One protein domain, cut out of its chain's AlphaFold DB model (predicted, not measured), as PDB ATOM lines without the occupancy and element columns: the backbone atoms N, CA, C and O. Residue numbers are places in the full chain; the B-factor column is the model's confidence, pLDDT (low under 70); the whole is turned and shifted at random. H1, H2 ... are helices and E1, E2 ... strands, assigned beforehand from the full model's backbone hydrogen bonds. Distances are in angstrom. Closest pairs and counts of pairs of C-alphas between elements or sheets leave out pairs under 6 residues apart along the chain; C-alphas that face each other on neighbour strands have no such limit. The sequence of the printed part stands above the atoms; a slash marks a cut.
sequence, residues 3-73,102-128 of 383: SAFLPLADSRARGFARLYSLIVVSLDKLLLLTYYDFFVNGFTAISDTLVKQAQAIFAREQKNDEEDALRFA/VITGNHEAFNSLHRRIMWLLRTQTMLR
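Overview. This is residues 3 to 73 and 102 to 128 of the 383 residues of the protein "Folliculin" of Steinernema carpocapsae (UniProt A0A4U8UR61). A two-strand hairpin, E1 and E2, packs along the long helix H2; H3 packs on H2's residues 38 to 46, and H2's residues 66 to 73 stick out. The printed part has 98 residues, mostly helix, with E1, E2, H1, H2, H3 in order and an antiparallel sheet E1 - E2. It is loose, with a radius of gyration of the C-alphas of 17.5 A, spanning 62 by 24 by 17 A.

Arrangement. Look first at the hairpin of E1, residues 3 to 9, and E2, residues 17 to 24, antiparallel at 156 degrees; N 6 and O 20, 2.8 A apart, are within hydrogen-bond range. H2, residues 36 to 73, comes closest to E1 at the C-alphas of Leu 8 and Val 51, 5.6 A. H3, residues 109 to 126, touches residues 38 to 46 of H2 alone, closest at the C-alphas of Leu 120 and Gly 42, 6.6 A, at a shallow tilt of 14 degrees, opposite ways. H1, residues 29 to 34, and H2 meet only through their link. In H1, H2 and H3 every O i to N i+4 pair is within hydrogen-bond range.

Along the chain. Find C-alpha 3 at (18.940, 141.884, 117.464), where E1 begins. H2 runs 53.0 A to C-alpha 73 at (-4.516, 104.694, 106.665), and H3 25.9 A.

Size, cuts and confidence. Residues 74 to 101 are cut out; C-alphas 73 and 102 are 28.0 A apart. Residues 65 to 73 have pLDDT under 70.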
ATOM      1  N   SER A   3      19.328 143.235 117.890       87.12
ATOM      2  CA  SER A   3      18.940 141.884 117.464       87.12
ATOM      3  C   SER A   3      17.428 141.770 117.293       87.12
ATOM      4  O   SER A   3      16.689 142.099 118.220       87.12
ATOM      5  N   ALA A   4      16.981 141.242 116.154       86.88
ATOM      6  CA  ALA A   4      15.588 140.889 115.897       86.88
ATOM      7  C   ALA A   4      15.453 139.369 115.757       86.88
ATOM      8  O   ALA A   4      16.175 138.749 114.974       86.88
ATOM      9  N   PHE A   5      14.539 138.770 116.519       87.75
ATOM     10  CA  PHE A   5      14.272 137.332 116.489       87.75
ATOM     11  C   PHE A   5      13.161 137.000 115.495       87.75
ATOM     12  O   PHE A   5      12.161 137.708 115.412       87.75
ATOM     13  N   LEU A   6      13.335 135.897 114.773       87.69
ATOM     14  CA  LEU A   6      12.448 135.449 113.712       87.69
ATOM     15  C   LEU A   6      12.081 133.968 113.885       87.69
ATOM     16  O   LEU A   6      12.917 133.102 113.612       87.69
ATOM     17  N   PRO A   7      10.849 133.642 114.299       86.56
ATOM     18  CA  PRO A   7      10.360 132.273 114.241       86.56
ATOM     19  C   PRO A   7       9.953 131.919 112.801       86.56
ATOM     20  O   PRO A   7       9.065 132.540 112.224       86.56
ATOM     21  N   LEU A   8      10.591 130.908 112.214       87.56
ATOM     22  CA  LEU A   8      10.217 130.331 110.920       87.56
ATOM     23  C   LEU A   8       9.483 129.010 111.130       87.56
ATOM     24  O   LEU A   8       9.974 128.157 111.864       87.56
ATOM     25  N   ALA A   9       8.338 128.827 110.473       86.00
ATOM     26  CA  ALA A   9       7.601 127.566 110.514       86.00
ATOM     27  C   ALA A   9       8.357 126.467 109.742       86.00
ATOM     28  O   ALA A   9       8.801 126.698 108.619       86.00
ATOM     29  N   ASP A  10       8.504 125.280 110.333       83.75
ATOM     30  CA  ASP A  10       9.138 124.112 109.702       83.75
ATOM     31  C   ASP A  10       8.422 122.832 110.148       83.75
ATOM     32  O   ASP A  10       8.367 122.526 111.336       83.75
ATOM     33  N   SER A  11       7.887 122.079 109.185       80.25
ATOM     34  CA  SER A  11       7.071 120.873 109.395       80.25
ATOM     35  C   SER A  11       7.842 119.761 110.111       80.25
ATOM     36  O   SER A  11       7.263 118.968 110.849       80.25
ATOM     37  N   ARG A  12       9.171 119.739 109.942       77.69
ATOM     38  CA  ARG A  12      10.065 118.702 110.474       77.69
ATOM     39  C   ARG A  12      10.830 119.135 111.723       77.69
ATOM     40  O   ARG A  12      11.582 118.339 112.286       77.69
ATOM     41  N   ALA A  13      10.655 120.381 112.168       76.12
ATOM     42  CA  ALA A  13      11.263 120.878 113.395       76.12
ATOM     43  C   ALA A  13      10.426 120.499 114.625       76.12
ATOM     44  O   ALA A  13       9.195 120.469 114.600       76.12
ATOM     45  N   ARG A  14      11.098 120.261 115.756       71.44
ATOM     46  CA  ARG A  14      10.422 120.034 117.038       71.44
ATOM     47  C   ARG A  14       9.659 121.299 117.437       71.44
ATOM     48  O   ARG A  14      10.268 122.344 117.622       71.44
ATOM     49  N   GLY A  15       8.341 121.183 117.601       75.31
ATOM     50  CA  GLY A  15       7.472 122.331 117.884       75.31
ATOM     51  C   GLY A  15       7.111 123.163 116.649       75.31
ATOM     52  O   GLY A  15       6.642 124.283 116.806       75.31
ATOM     53  N   PHE A  16       7.331 122.624 115.443       79.62
ATOM     54  CA  PHE A  16       6.955 123.212 114.153       79.62
ATOM     55  C   PHE A  16       7.561 124.589 113.840       79.62
ATOM     56  O   PHE A  16       7.103 125.283 112.933       79.62
ATOM     57  N   ALA A  17       8.604 124.991 114.569       80.62
ATOM     58  CA  ALA A  17       9.260 126.275 114.393       80.62
ATOM     59  C   ALA A  17      10.776 126.188 114.613       80.62
ATOM     60  O   ALA A  17      11.263 125.439 115.461       80.62
ATOM     61  N   ARG A  18      11.525 127.013 113.877       84.00
ATOM     62  CA  ARG A  18      12.947 127.295 114.090       84.00
ATOM     63  C   ARG A  18      13.145 128.769 114.393       84.00
ATOM     64  O   ARG A  18      12.585 129.620 113.709       84.00
ATOM     65  N   LEU A  19      13.983 129.070 115.379       85.69
ATOM     66  CA  LEU A  19      14.284 130.444 115.762       85.69
ATOM     67  C   LEU A  19      15.567 130.921 115.073       85.69
ATOM     68  O   LEU A  19      16.647 130.393 115.324       85.69
ATOM     69  N   TYR A  20      15.442 131.938 114.227       89.62
ATOM     70  CA  TYR A  20      16.558 132.672 113.634       89.62
ATOM     71  C   TYR A  20      16.676 134.055 114.277       89.62
ATOM     72  O   TYR A  20      15.747 134.533 114.926       89.62
ATOM     73  N   SER A  21      17.822 134.717 114.111       90.62
ATOM     74  CA  SER A  21      17.973 136.120 114.504       90.62
ATOM     75  C   SER A  21      18.779 136.904 113.474       90.62
ATOM     76  O   SER A  21      19.734 136.387 112.894       90.62
ATOM     77  N   LEU A  22      18.369 138.149 113.237       90.94
ATOM     78  CA  LEU A  22      19.122 139.145 112.480       90.94
ATOM     79  C   LEU A  22      19.796 140.081 113.477       90.94
ATOM     80  O   LEU A  22      19.137 140.606 114.375       90.94
ATOM     81  N   ILE A  23      21.104 140.279 113.336       91.88
ATOM     82  CA  ILE A  23      21.906 141.037 114.298       91.88
ATOM     83  C   ILE A  23      22.696 142.114 113.555       91.88
ATOM     84  O   ILE A  23      23.454 141.802 112.639       91.88
ATOM     85  N   VAL A  24      22.561 143.373 113.988       90.56
ATOM     86  CA  VAL A  24      23.498 144.452 113.639       90.56
ATOM     87  C   VAL A  24      24.415 144.718 114.825       90.56
ATOM     88  O   VAL A  24      23.979 145.011 115.947       90.56
ATOM     89  N   VAL A  25      25.715 144.655 114.558       91.69
ATOM     90  CA  VAL A  25      26.762 145.029 115.504       91.69
ATOM     91  C   VAL A  25      27.414 146.309 115.000       91.69
ATOM     92  O   VAL A  25      27.849 146.381 113.858       91.69
ATOM     93  N   SER A  26      27.476 147.315 115.865       89.25
ATOM     94  CA  SER A  26      28.265 148.529 115.663       89.25
ATOM     95  C   SER A  26      29.047 148.793 116.940       89.25
ATOM     96  O   SER A  26      28.563 148.482 118.035       89.25
ATOM     97  N   LEU A  27      30.241 149.360 116.781       91.69
ATOM     98  CA  LEU A  27      31.066 149.854 117.882       91.69
ATOM     99  C   LEU A  27      30.516 151.171 118.446       91.69
ATOM    100  O   LEU A  27      30.734 151.474 119.616       91.69
ATOM    101  N   ASP A  28      29.768 151.923 117.637       91.38
ATOM    102  CA  ASP A  28      29.157 153.181 118.043       91.38
ATOM    103  C   ASP A  28      27.707 152.975 118.507       91.38
ATOM    104  O   ASP A  28      26.819 152.568 117.746       91.38
ATOM    105  N   LYS A  29      27.468 153.285 119.785       90.50
ATOM    106  CA  LYS A  29      26.145 153.242 120.412       90.50
ATOM    107  C   LYS A  29      25.208 154.309 119.838       90.50
ATOM    108  O   LYS A  29      24.022 154.023 119.676       90.50
ATOM    109  N   LEU A  30      25.706 155.512 119.550       90.00
ATOM    110  CA  LEU A  30      24.882 156.627 119.074       90.00
ATOM    111  C   LEU A  30      24.366 156.363 117.664       90.00
ATOM    112  O   LEU A  30      23.193 156.622 117.396       90.00
ATOM    113  N   LEU A  31      25.188 155.756 116.808       88.88
ATOM    114  CA  LEU A  31      24.768 155.285 115.491       88.88
ATOM    115  C   LEU A  31      23.560 154.341 115.589       88.88
ATOM    116  O   LEU A  31      22.543 154.556 114.934       88.88
ATOM    117  N   LEU A  32      23.643 153.314 116.443       89.62
ATOM    118  CA  LEU A  32      22.565 152.329 116.587       89.62
ATOM    119  C   LEU A  32      21.284 152.928 117.162       89.62
ATOM    120  O   LEU A  32      20.203 152.532 116.740       89.62
ATOM    121  N   LEU A  33      21.394 153.858 118.113       90.06
ATOM    122  CA  LEU A  33      20.228 154.533 118.685       90.06
ATOM    123  C   LEU A  33      19.575 155.484 117.680       90.06
ATOM    124  O   LEU A  33      18.356 155.502 117.558       90.06
ATOM    125  N   THR A  34      20.380 156.233 116.926       90.06
ATOM    126  CA  THR A  34      19.887 157.204 115.940       90.06
ATOM    127  C   THR A  34      19.169 156.520 114.780       90.06
ATOM    128  O   THR A  34      18.159 157.022 114.295       90.06
ATOM    129  N   TYR A  35      19.672 155.363 114.344       91.06
ATOM    130  CA  TYR A  35      19.094 154.581 113.250       91.06
ATOM    131  C   TYR A  35      18.238 153.406 113.737       91.06
ATOM    132  O   TYR A  35      17.973 152.488 112.961       91.06
ATOM    133  N   TYR A  36      17.798 153.412 115.000       90.69
ATOM    134  CA  TYR A  36      17.041 152.306 115.587       90.69
ATOM    135  C   TYR A  36      15.787 151.978 114.769       90.69
ATOM    136  O   TYR A  36      15.658 150.856 114.279       90.69
ATOM    137  N   ASP A  37      14.927 152.970 114.520       91.31
ATOM    138  CA  ASP A  37      13.683 152.780 113.762       91.31
ATOM    139  C   ASP A  37      13.950 152.319 112.323       91.31
ATOM    140  O   ASP A  37      13.221 151.491 111.776       91.31
ATOM    141  N   PHE A  38      15.036 152.801 111.715       92.38
ATOM    142  CA  PHE A  38      15.451 152.372 110.382       92.38
ATOM    143  C   PHE A  38      15.835 150.883 110.362       92.38
ATOM    144  O   PHE A  38      15.351 150.128 109.514       92.38
ATOM    145  N   PHE A  39      16.666 150.443 111.313       92.25
ATOM    146  CA  PHE A  39      17.066 149.042 111.426       92.25
ATOM    147  C   PHE A  39      15.890 148.136 111.789       92.25
ATOM    148  O   PHE A  39      15.780 147.055 111.215       92.25
ATOM    149  N   VAL A  40      14.994 148.576 112.679       92.31
ATOM    150  CA  VAL A  40      13.760 147.855 113.023       92.31
ATOM    151  C   VAL A  40      12.907 147.657 111.774       92.31
ATOM    152  O   VAL A  40      12.593 146.522 111.432       92.31
ATOM    153  N   ASN A  41      12.592 148.726 111.040       92.62
ATOM    154  CA  ASN A  41      11.742 148.644 109.850       92.62
ATOM    155  C   ASN A  41      12.352 147.752 108.763       92.62
ATOM    156  O   ASN A  41      11.660 146.921 108.167       92.62
ATOM    157  N   GLY A  42      13.657 147.875 108.523       92.25
ATOM    158  CA  GLY A  42      14.337 147.052 107.531       92.25
ATOM    159  C   GLY A  42      14.456 145.581 107.939       92.25
ATOM    160  O   GLY A  42      14.257 144.695 107.104       92.25
ATOM    161  N   PHE A  43      14.705 145.293 109.219       93.19
ATOM    162  CA  PHE A  43      14.688 143.924 109.735       93.19
ATOM    163  C   PHE A  43      13.289 143.320 109.689       93.19
ATOM    164  O   PHE A  43      13.171 142.175 109.259       93.19
ATOM    165  N   THR A  44      12.239 144.068 110.022       92.62
ATOM    166  CA  THR A  44      10.844 143.615 109.904       92.62
ATOM    167  C   THR A  44      10.485 143.287 108.453       92.62
ATOM    168  O   THR A  44       9.951 142.218 108.179       92.62
ATOM    169  N   ALA A  45      10.887 144.110 107.479       92.62
ATOM    170  CA  ALA A  45      10.625 143.828 106.064       92.62
ATOM    171  C   ALA A  45      11.324 142.547 105.554       92.62
ATOM    172  O   ALA A  45      10.758 141.773 104.769       92.62
ATOM    173  N   ILE A  46      12.567 142.302 105.992       91.88
ATOM    174  CA  ILE A  46      13.293 141.055 105.692       91.88
ATOM    175  C   ILE A  46      12.592 139.867 106.367       91.88
ATOM    176  O   ILE A  46      12.350 138.845 105.722       91.88
ATOM    177  N   SER A  47      12.230 140.043 107.634       91.44
ATOM    178  CA  SER A  47      11.560 139.070 108.496       91.44
ATOM    179  C   SER A  47      10.235 138.591 107.908       91.44
ATOM    180  O   SER A  47      10.066 137.396 107.666       91.44
ATOM    181  N   ASP A  48       9.339 139.516 107.570       91.88
ATOM    182  CA  ASP A  48       8.023 139.219 107.004       91.88
ATOM    183  C   ASP A  48       8.122 138.453 105.687       91.88
ATOM    184  O   ASP A  48       7.306 137.576 105.400       91.88
ATOM    185  N   THR A  49       9.135 138.760 104.872       90.62
ATOM    186  CA  THR A  49       9.355 138.048 103.610       90.62
ATOM    187  C   THR A  49       9.733 136.588 103.870       90.62
ATOM    188  O   THR A  49       9.163 135.691 103.249       90.62
ATOM    189  N   LEU A  50      10.670 136.343 104.790       90.19
ATOM    190  CA  LEU A  50      11.134 134.994 105.121       90.19
ATOM    191  C   LEU A  50      10.040 134.171 105.813       90.19
ATOM    192  O   LEU A  50       9.861 133.000 105.482       90.19
ATOM    193  N   VAL A  51       9.274 134.784 106.720       91.31
ATOM    194  CA  VAL A  51       8.149 134.134 107.410       91.31
ATOM    195  C   VAL A  51       7.067 133.726 106.416       91.31
ATOM    196  O   VAL A  51       6.635 132.577 106.444       91.31
ATOM    197  N   LYS A  52       6.675 134.612 105.490       91.88
ATOM    198  CA  LYS A  52       5.684 134.289 104.448       91.88
ATOM    199  C   LYS A  52       6.139 133.132 103.555       91.88
ATOM    200  O   LYS A  52       5.344 132.246 103.252       91.88
ATOM    201  N   GLN A  53       7.414 133.121 103.154       90.25
ATOM    202  CA  GLN A  53       7.984 132.034 102.348       90.25
ATOM    203  C   GLN A  53       7.977 130.700 103.103       90.25
ATOM    204  O   GLN A  53       7.525 129.692 102.562       90.25
ATOM    205  N   ALA A  54       8.408 130.701 104.367       89.06
ATOM    206  CA  ALA A  54       8.413 129.506 105.206       89.06
ATOM    207  C   ALA A  54       6.994 128.979 105.485       89.06
ATOM    208  O   ALA A  54       6.748 127.782 105.372       89.06
ATOM    209  N   GLN A  55       6.029 129.860 105.774       91.06
ATOM    210  CA  GLN A  55       4.626 129.486 105.994       91.06
ATOM    211  C   GLN A  55       3.989 128.829 104.765       91.06
ATOM    212  O   GLN A  55       3.252 127.854 104.905       91.06
ATOM    213  N   ALA A  56       4.284 129.325 103.560       90.50
ATOM    214  CA  ALA A  56       3.758 128.747 102.326       90.50
ATOM    215  C   ALA A  56       4.224 127.295 102.124       90.50
ATOM    216  O   ALA A  56       3.455 126.441 101.683       90.50
ATOM    217  N   ILE A  57       5.474 127.001 102.478       88.94
ATOM    218  CA  ILE A  57       6.052 125.658 102.345       88.94
ATOM    219  C   ILE A  57       5.609 124.757 103.472       88.94
ATOM    220  O   ILE A  57       5.251 123.617 103.205       88.94
ATOM    221  N   PHE A  58       5.553 125.282 104.691       87.44
ATOM    222  CA  PHE A  58       4.979 124.585 105.829       87.44
ATOM    223  C   PHE A  58       3.563 124.088 105.514       87.44
ATOM    224  O   PHE A  58       3.286 122.901 105.647       87.44
ATOM    225  N   ALA A  59       2.693 124.962 104.996       88.31
ATOM    226  CA  ALA A  59       1.332 124.596 104.608       88.31
ATOM    227  C   ALA A  59       1.292 123.571 103.461       88.31
ATOM    228  O   ALA A  59       0.407 122.718 103.425       88.31
ATOM    229  N   ARG A  60       2.241 123.638 102.515       86.81
ATOM    230  CA  ARG A  60       2.362 122.658 101.424       86.81
ATOM    231  C   ARG A  60       2.789 121.285 101.940       86.81
ATOM    232  O   ARG A  60       2.225 120.280 101.530       86.81
ATOM    233  N   GLU A  61       3.784 121.248 102.817       85.00
ATOM    234  CA  GLU A  61       4.306 120.012 103.399       85.00
ATOM    235  C   GLU A  61       3.279 119.366 104.331       85.00
ATOM    236  O   GLU A  61       3.071 118.163 104.242       85.00
ATOM    237  N   GLN A  62       2.550 120.158 105.121       80.56
ATOM    238  CA  GLN A  62       1.493 119.653 105.997       80.56
ATOM    239  C   GLN A  62       0.332 119.016 105.219       80.56
ATOM    240  O   GLN A  62      -0.153 117.959 105.610       80.56
ATOM    241  N   LYS A  63      -0.086 119.607 104.089       79.69
ATOM    242  CA  LYS A  63      -1.111 119.006 103.214       79.69
ATOM    243  C   LYS A  63      -0.651 117.682 102.607       79.69
ATOM    244  O   LYS A  63      -1.425 116.733 102.562       79.69
ATOM    245  N   ASN A  64       0.603 117.616 102.162       74.81
ATOM    246  CA  ASN A  64       1.165 116.386 101.609       74.81
ATOM    247  C   ASN A  64       1.291 115.295 102.683       74.81
ATOM    248  O   ASN A  64       0.965 114.145 102.410       74.81
ATOM    249  N   ASP A  65       1.693 115.655 103.906       67.19
ATOM    250  CA  ASP A  65       1.772 114.721 105.034       67.19
ATOM    251  C   ASP A  65       0.376 114.218 105.465       67.19
ATOM    252  O   ASP A  65       0.237 113.055 105.840       67.19
ATOM    253  N   GLU A  66      -0.676 115.045 105.377       64.12
ATOM    254  CA  GLU A  66      -2.073 114.625 105.598       64.12
ATOM    255  C   GLU A  66      -2.574 113.670 104.501       64.12
ATOM    256  O   GLU A  66      -3.189 112.646 104.809       64.12
ATOM    257  N   GLU A  67      -2.287 113.958 103.227       60.06
ATOM    258  CA  GLU A  67      -2.607 113.068 102.102       60.06
ATOM    259  C   GLU A  67      -1.852 111.737 102.187       60.06
ATOM    260  O   GLU A  67      -2.437 110.677 101.947       60.06
ATOM    261  N   ASP A  68      -0.579 111.762 102.580       57.28
ATOM    262  CA  ASP A  68       0.216 110.558 102.798       57.28
ATOM    263  C   ASP A  68      -0.282 109.785 104.027       57.28
ATOM    264  O   ASP A  68      -0.451 108.569 103.941       57.28
ATOM    265  N   ALA A  69      -0.639 110.446 105.132       58.34
ATOM    266  CA  ALA A  69      -1.265 109.798 106.288       58.34
ATOM    267  C   ALA A  69      -2.610 109.133 105.933       58.34
ATOM    268  O   ALA A  69      -2.887 108.018 106.380       58.34
ATOM    269  N   LEU A  70      -3.424 109.768 105.082       56.72
ATOM    270  CA  LEU A  70      -4.668 109.201 104.549       56.72
ATOM    271  C   LEU A  70      -4.399 108.013 103.613       56.72
ATOM    272  O   LEU A  70      -5.079 106.988 103.715       56.72
ATOM    273  N   ARG A  71      -3.383 108.087 102.745       54.53
ATOM    274  CA  ARG A  71      -2.942 106.960 101.900       54.53
ATOM    275  C   ARG A  71      -2.446 105.789 102.746       54.53
ATOM    276  O   ARG A  71      -2.869 104.660 102.509       54.53
ATOM    277  N   PHE A  72      -1.648 106.040 103.783       49.56
ATOM    278  CA  PHE A  72      -1.190 105.019 104.729       49.56
ATOM    279  C   PHE A  72      -2.337 104.409 105.544       49.56
ATOM    280  O   PHE A  72      -2.371 103.191 105.709       49.56
ATOM    281  N   ALA A  73      -3.316 105.201 105.993       51.84
ATOM    282  CA  ALA A  73      -4.516 104.694 106.665       51.84
ATOM    283  C   ALA A  73      -5.392 103.838 105.728       51.84
ATOM    284  O   ALA A  73      -6.003 102.857 106.158       51.84
ATOM    285  N   VAL A 102      15.891 125.420 101.885       84.94
ATOM    286  CA  VAL A 102      14.875 124.354 101.875       84.94
ATOM    287  C   VAL A 102      13.616 124.792 102.626       84.94
ATOM    288  O   VAL A 102      12.515 124.578 102.133       84.94
ATOM    289  N   ILE A 103      13.773 125.456 103.777       85.75
ATOM    290  CA  ILE A 103      12.654 125.944 104.607       85.75
ATOM    291  C   ILE A 103      11.837 127.015 103.872       85.75
ATOM    292  O   ILE A 103      10.617 127.038 103.956       85.75
ATOM    293  N   THR A 104      12.515 127.901 103.141       85.31
ATOM    294  CA  THR A 104      11.893 128.996 102.372       85.31
ATOM    295  C   THR A 104      11.654 128.648 100.903       85.31
ATOM    296  O   THR A 104      11.058 129.447 100.181       85.31
ATOM    297  N   GLY A 105      12.083 127.456 100.458       84.56
ATOM    298  CA  GLY A 105      11.873 126.925  99.100       84.56
ATOM    299  C   GLY A 105      12.530 127.772  98.022       84.56
ATOM    300  O   GLY A 105      12.138 127.726  96.860       84.56
ATOM    301  N   ASN A 106      13.524 128.556  98.427       85.69
ATOM    302  CA  ASN A 106      14.297 129.430  97.580       85.69
ATOM    303  C   ASN A 106      15.762 128.988  97.628       85.69
ATOM    304  O   ASN A 106      16.466 129.213  98.616       85.69
ATOM    305  N   HIS A 107      16.240 128.396  96.535       82.81
ATOM    306  CA  HIS A 107      17.636 127.976  96.402       82.81
ATOM    307  C   HIS A 107      18.622 129.161  96.473       82.81
ATOM    308  O   HIS A 107      19.766 128.976  96.880       82.81
ATOM    309  N   GLU A 108      18.166 130.385  96.185       88.06
ATOM    310  CA  GLU A 108      18.946 131.627  96.251       88.06
ATOM    311  C   GLU A 108      18.612 132.498  97.480       88.06
ATOM    312  O   GLU A 108      18.856 133.712  97.486       88.06
ATOM    313  N   ALA A 109      18.060 131.908  98.549       85.69
ATOM    314  CA  ALA A 109      17.687 132.635  99.766       85.69
ATOM    315  C   ALA A 109      18.845 133.479 100.333       85.69
ATOM    316  O   ALA A 109      18.642 134.629 100.725       85.69
ATOM    317  N   PHE A 110      20.071 132.947 100.312       89.25
ATOM    318  CA  PHE A 110      21.260 133.654 100.795       89.25
ATOM    319  C   PHE A 110      21.664 134.834  99.903       89.25
ATOM    320  O   PHE A 110      22.003 135.888 100.436       89.25
ATOM    321  N   ASN A 111      21.556 134.719  98.575       90.94
ATOM    322  CA  ASN A 111      21.838 135.827  97.651       90.94
ATOM    323  C   ASN A 111      20.816 136.958  97.828       90.94
ATOM    324  O   ASN A 111      21.168 138.138  97.899       90.94
ATOM    325  N   SER A 112      19.542 136.586  97.965       88.38
ATOM    326  CA  SER A 112      18.451 137.525  98.228       88.38
ATOM    327  C   SER A 112      18.627 138.238  99.571       88.38
ATOM    328  O   SER A 112      18.447 139.456  99.656       88.38
ATOM    329  N   LEU A 113      19.014 137.500 100.615       91.50
ATOM    330  CA  LEU A 113      19.275 138.043 101.944       91.50
ATOM    331  C   LEU A 113      20.499 138.963 101.943       91.50
ATOM    332  O   LEU A 113      20.416 140.079 102.450       91.50
ATOM    333  N   HIS A 114      21.599 138.542 101.317       93.06
ATOM    334  CA  HIS A 114      22.810 139.344 101.174       93.06
ATOM    335  C   HIS A 114      22.513 140.675 100.481       93.06
ATOM    336  O   HIS A 114      22.857 141.730 101.009       93.06
ATOM    337  N   ARG A 115      21.793 140.649  99.350       93.81
ATOM    338  CA  ARG A 115      21.383 141.869  98.645       93.81
ATOM    339  C   ARG A 115      20.573 142.790  99.558       93.81
ATOM    340  O   ARG A 115      20.853 143.982  99.607       93.81
ATOM    341  N   ARG A 116      19.596 142.259 100.297       91.38
ATOM    342  CA  ARG A 116      18.754 143.053 101.210       91.38
ATOM    343  C   ARG A 116      19.545 143.657 102.371       91.38
ATOM    344  O   ARG A 116      19.342 144.825 102.678       91.38
ATOM    345  N   ILE A 117      20.464 142.903 102.970       92.50
ATOM    346  CA  ILE A 117      21.342 143.398 104.040       92.50
ATOM    347  C   ILE A 117      22.295 144.472 103.501       92.50
ATOM    348  O   ILE A 117      22.460 145.511 104.132       92.50
ATOM    349  N   MET A 118      22.877 144.275 102.317       93.56
ATOM    350  CA  MET A 118      23.748 145.277 101.694       93.56
ATOM    351  C   MET A 118      22.997 146.566 101.361       93.56
ATOM    352  O   MET A 118      23.513 147.655 101.602       93.56
ATOM    353  N   TRP A 119      21.761 146.458 100.869       93.44
ATOM    354  CA  TRP A 119      20.897 147.618 100.657       93.44
ATOM    355  C   TRP A 119      20.575 148.339 101.964       93.44
ATOM    356  O   TRP A 119      20.725 149.552 102.023       93.44
ATOM    357  N   LEU A 120      20.216 147.610 103.020       92.19
ATOM    358  CA  LEU A 120      19.959 148.172 104.346       92.19
ATOM    359  C   LEU A 120      21.163 148.976 104.868       92.19
ATOM    360  O   LEU A 120      21.005 150.123 105.281       92.19
ATOM    361  N   LEU A 121      22.366 148.395 104.812       91.06
ATOM    362  CA  LEU A 121      23.595 149.049 105.269       91.06
ATOM    363  C   LEU A 121      23.932 150.283 104.425       91.06
ATOM    364  O   LEU A 121      24.226 151.343 104.970       91.06
ATOM    365  N   ARG A 122      23.832 150.179 103.095       91.62
ATOM    366  CA  ARG A 122      24.080 151.313 102.200       91.62
ATOM    367  C   ARG A 122      23.081 152.441 102.437       91.62
ATOM    368  O   ARG A 122      23.479 153.594 102.550       91.62
ATOM    369  N   THR A 123      21.794 152.132 102.539       90.56
ATOM    370  CA  THR A 123      20.776 153.154 102.792       90.56
ATOM    371  C   THR A 123      21.027 153.845 104.127       90.56
ATOM    372  O   THR A 123      20.982 155.067 104.163       90.56
ATOM    373  N   GLN A 124      21.406 153.114 105.184       88.44
ATOM    374  CA  GLN A 124      21.766 153.723 106.467       88.44
ATOM    375  C   GLN A 124      22.876 154.774 106.336       88.44
ATOM    376  O   GLN A 124      22.763 155.844 106.930       88.44
ATOM    377  N   THR A 125      23.906 154.509 105.526       85.00
ATOM    378  CA  THR A 125      24.992 155.477 105.284       85.00
ATOM    379  C   THR A 125      24.569 156.719 104.497       85.00
ATOM    380  O   THR A 125      25.251 157.731 104.574       85.00
ATOM    381  N   MET A 126      23.448 156.670 103.773       86.44
ATOM    382  CA  MET A 126      22.954 157.777 102.943       86.44
ATOM    383  C   MET A 126      21.830 158.588 103.610       86.44
ATOM    384  O   MET A 126      21.399 159.596 103.069       86.44
ATOM    385  N   LEU A 127      21.308 158.157 104.764       82.94
ATOM    386  CA  LEU A 127      20.150 158.805 105.403       82.94
ATOM    387  C   LEU A 127      20.458 160.168 106.024       82.94
ATOM    388  O   LEU A 127      19.548 160.978 106.190       82.94
ATOM    389  N   ARG A 128      21.707 160.401 106.429       77.44
ATOM    390  CA  ARG A 128      22.142 161.685 106.975       77.44
ATOM    391  C   ARG A 128      23.397 162.120 106.254       77.44
ATOM    392  O   ARG A 128      24.489 161.654 106.561       77.44
TER     393      ARG A 128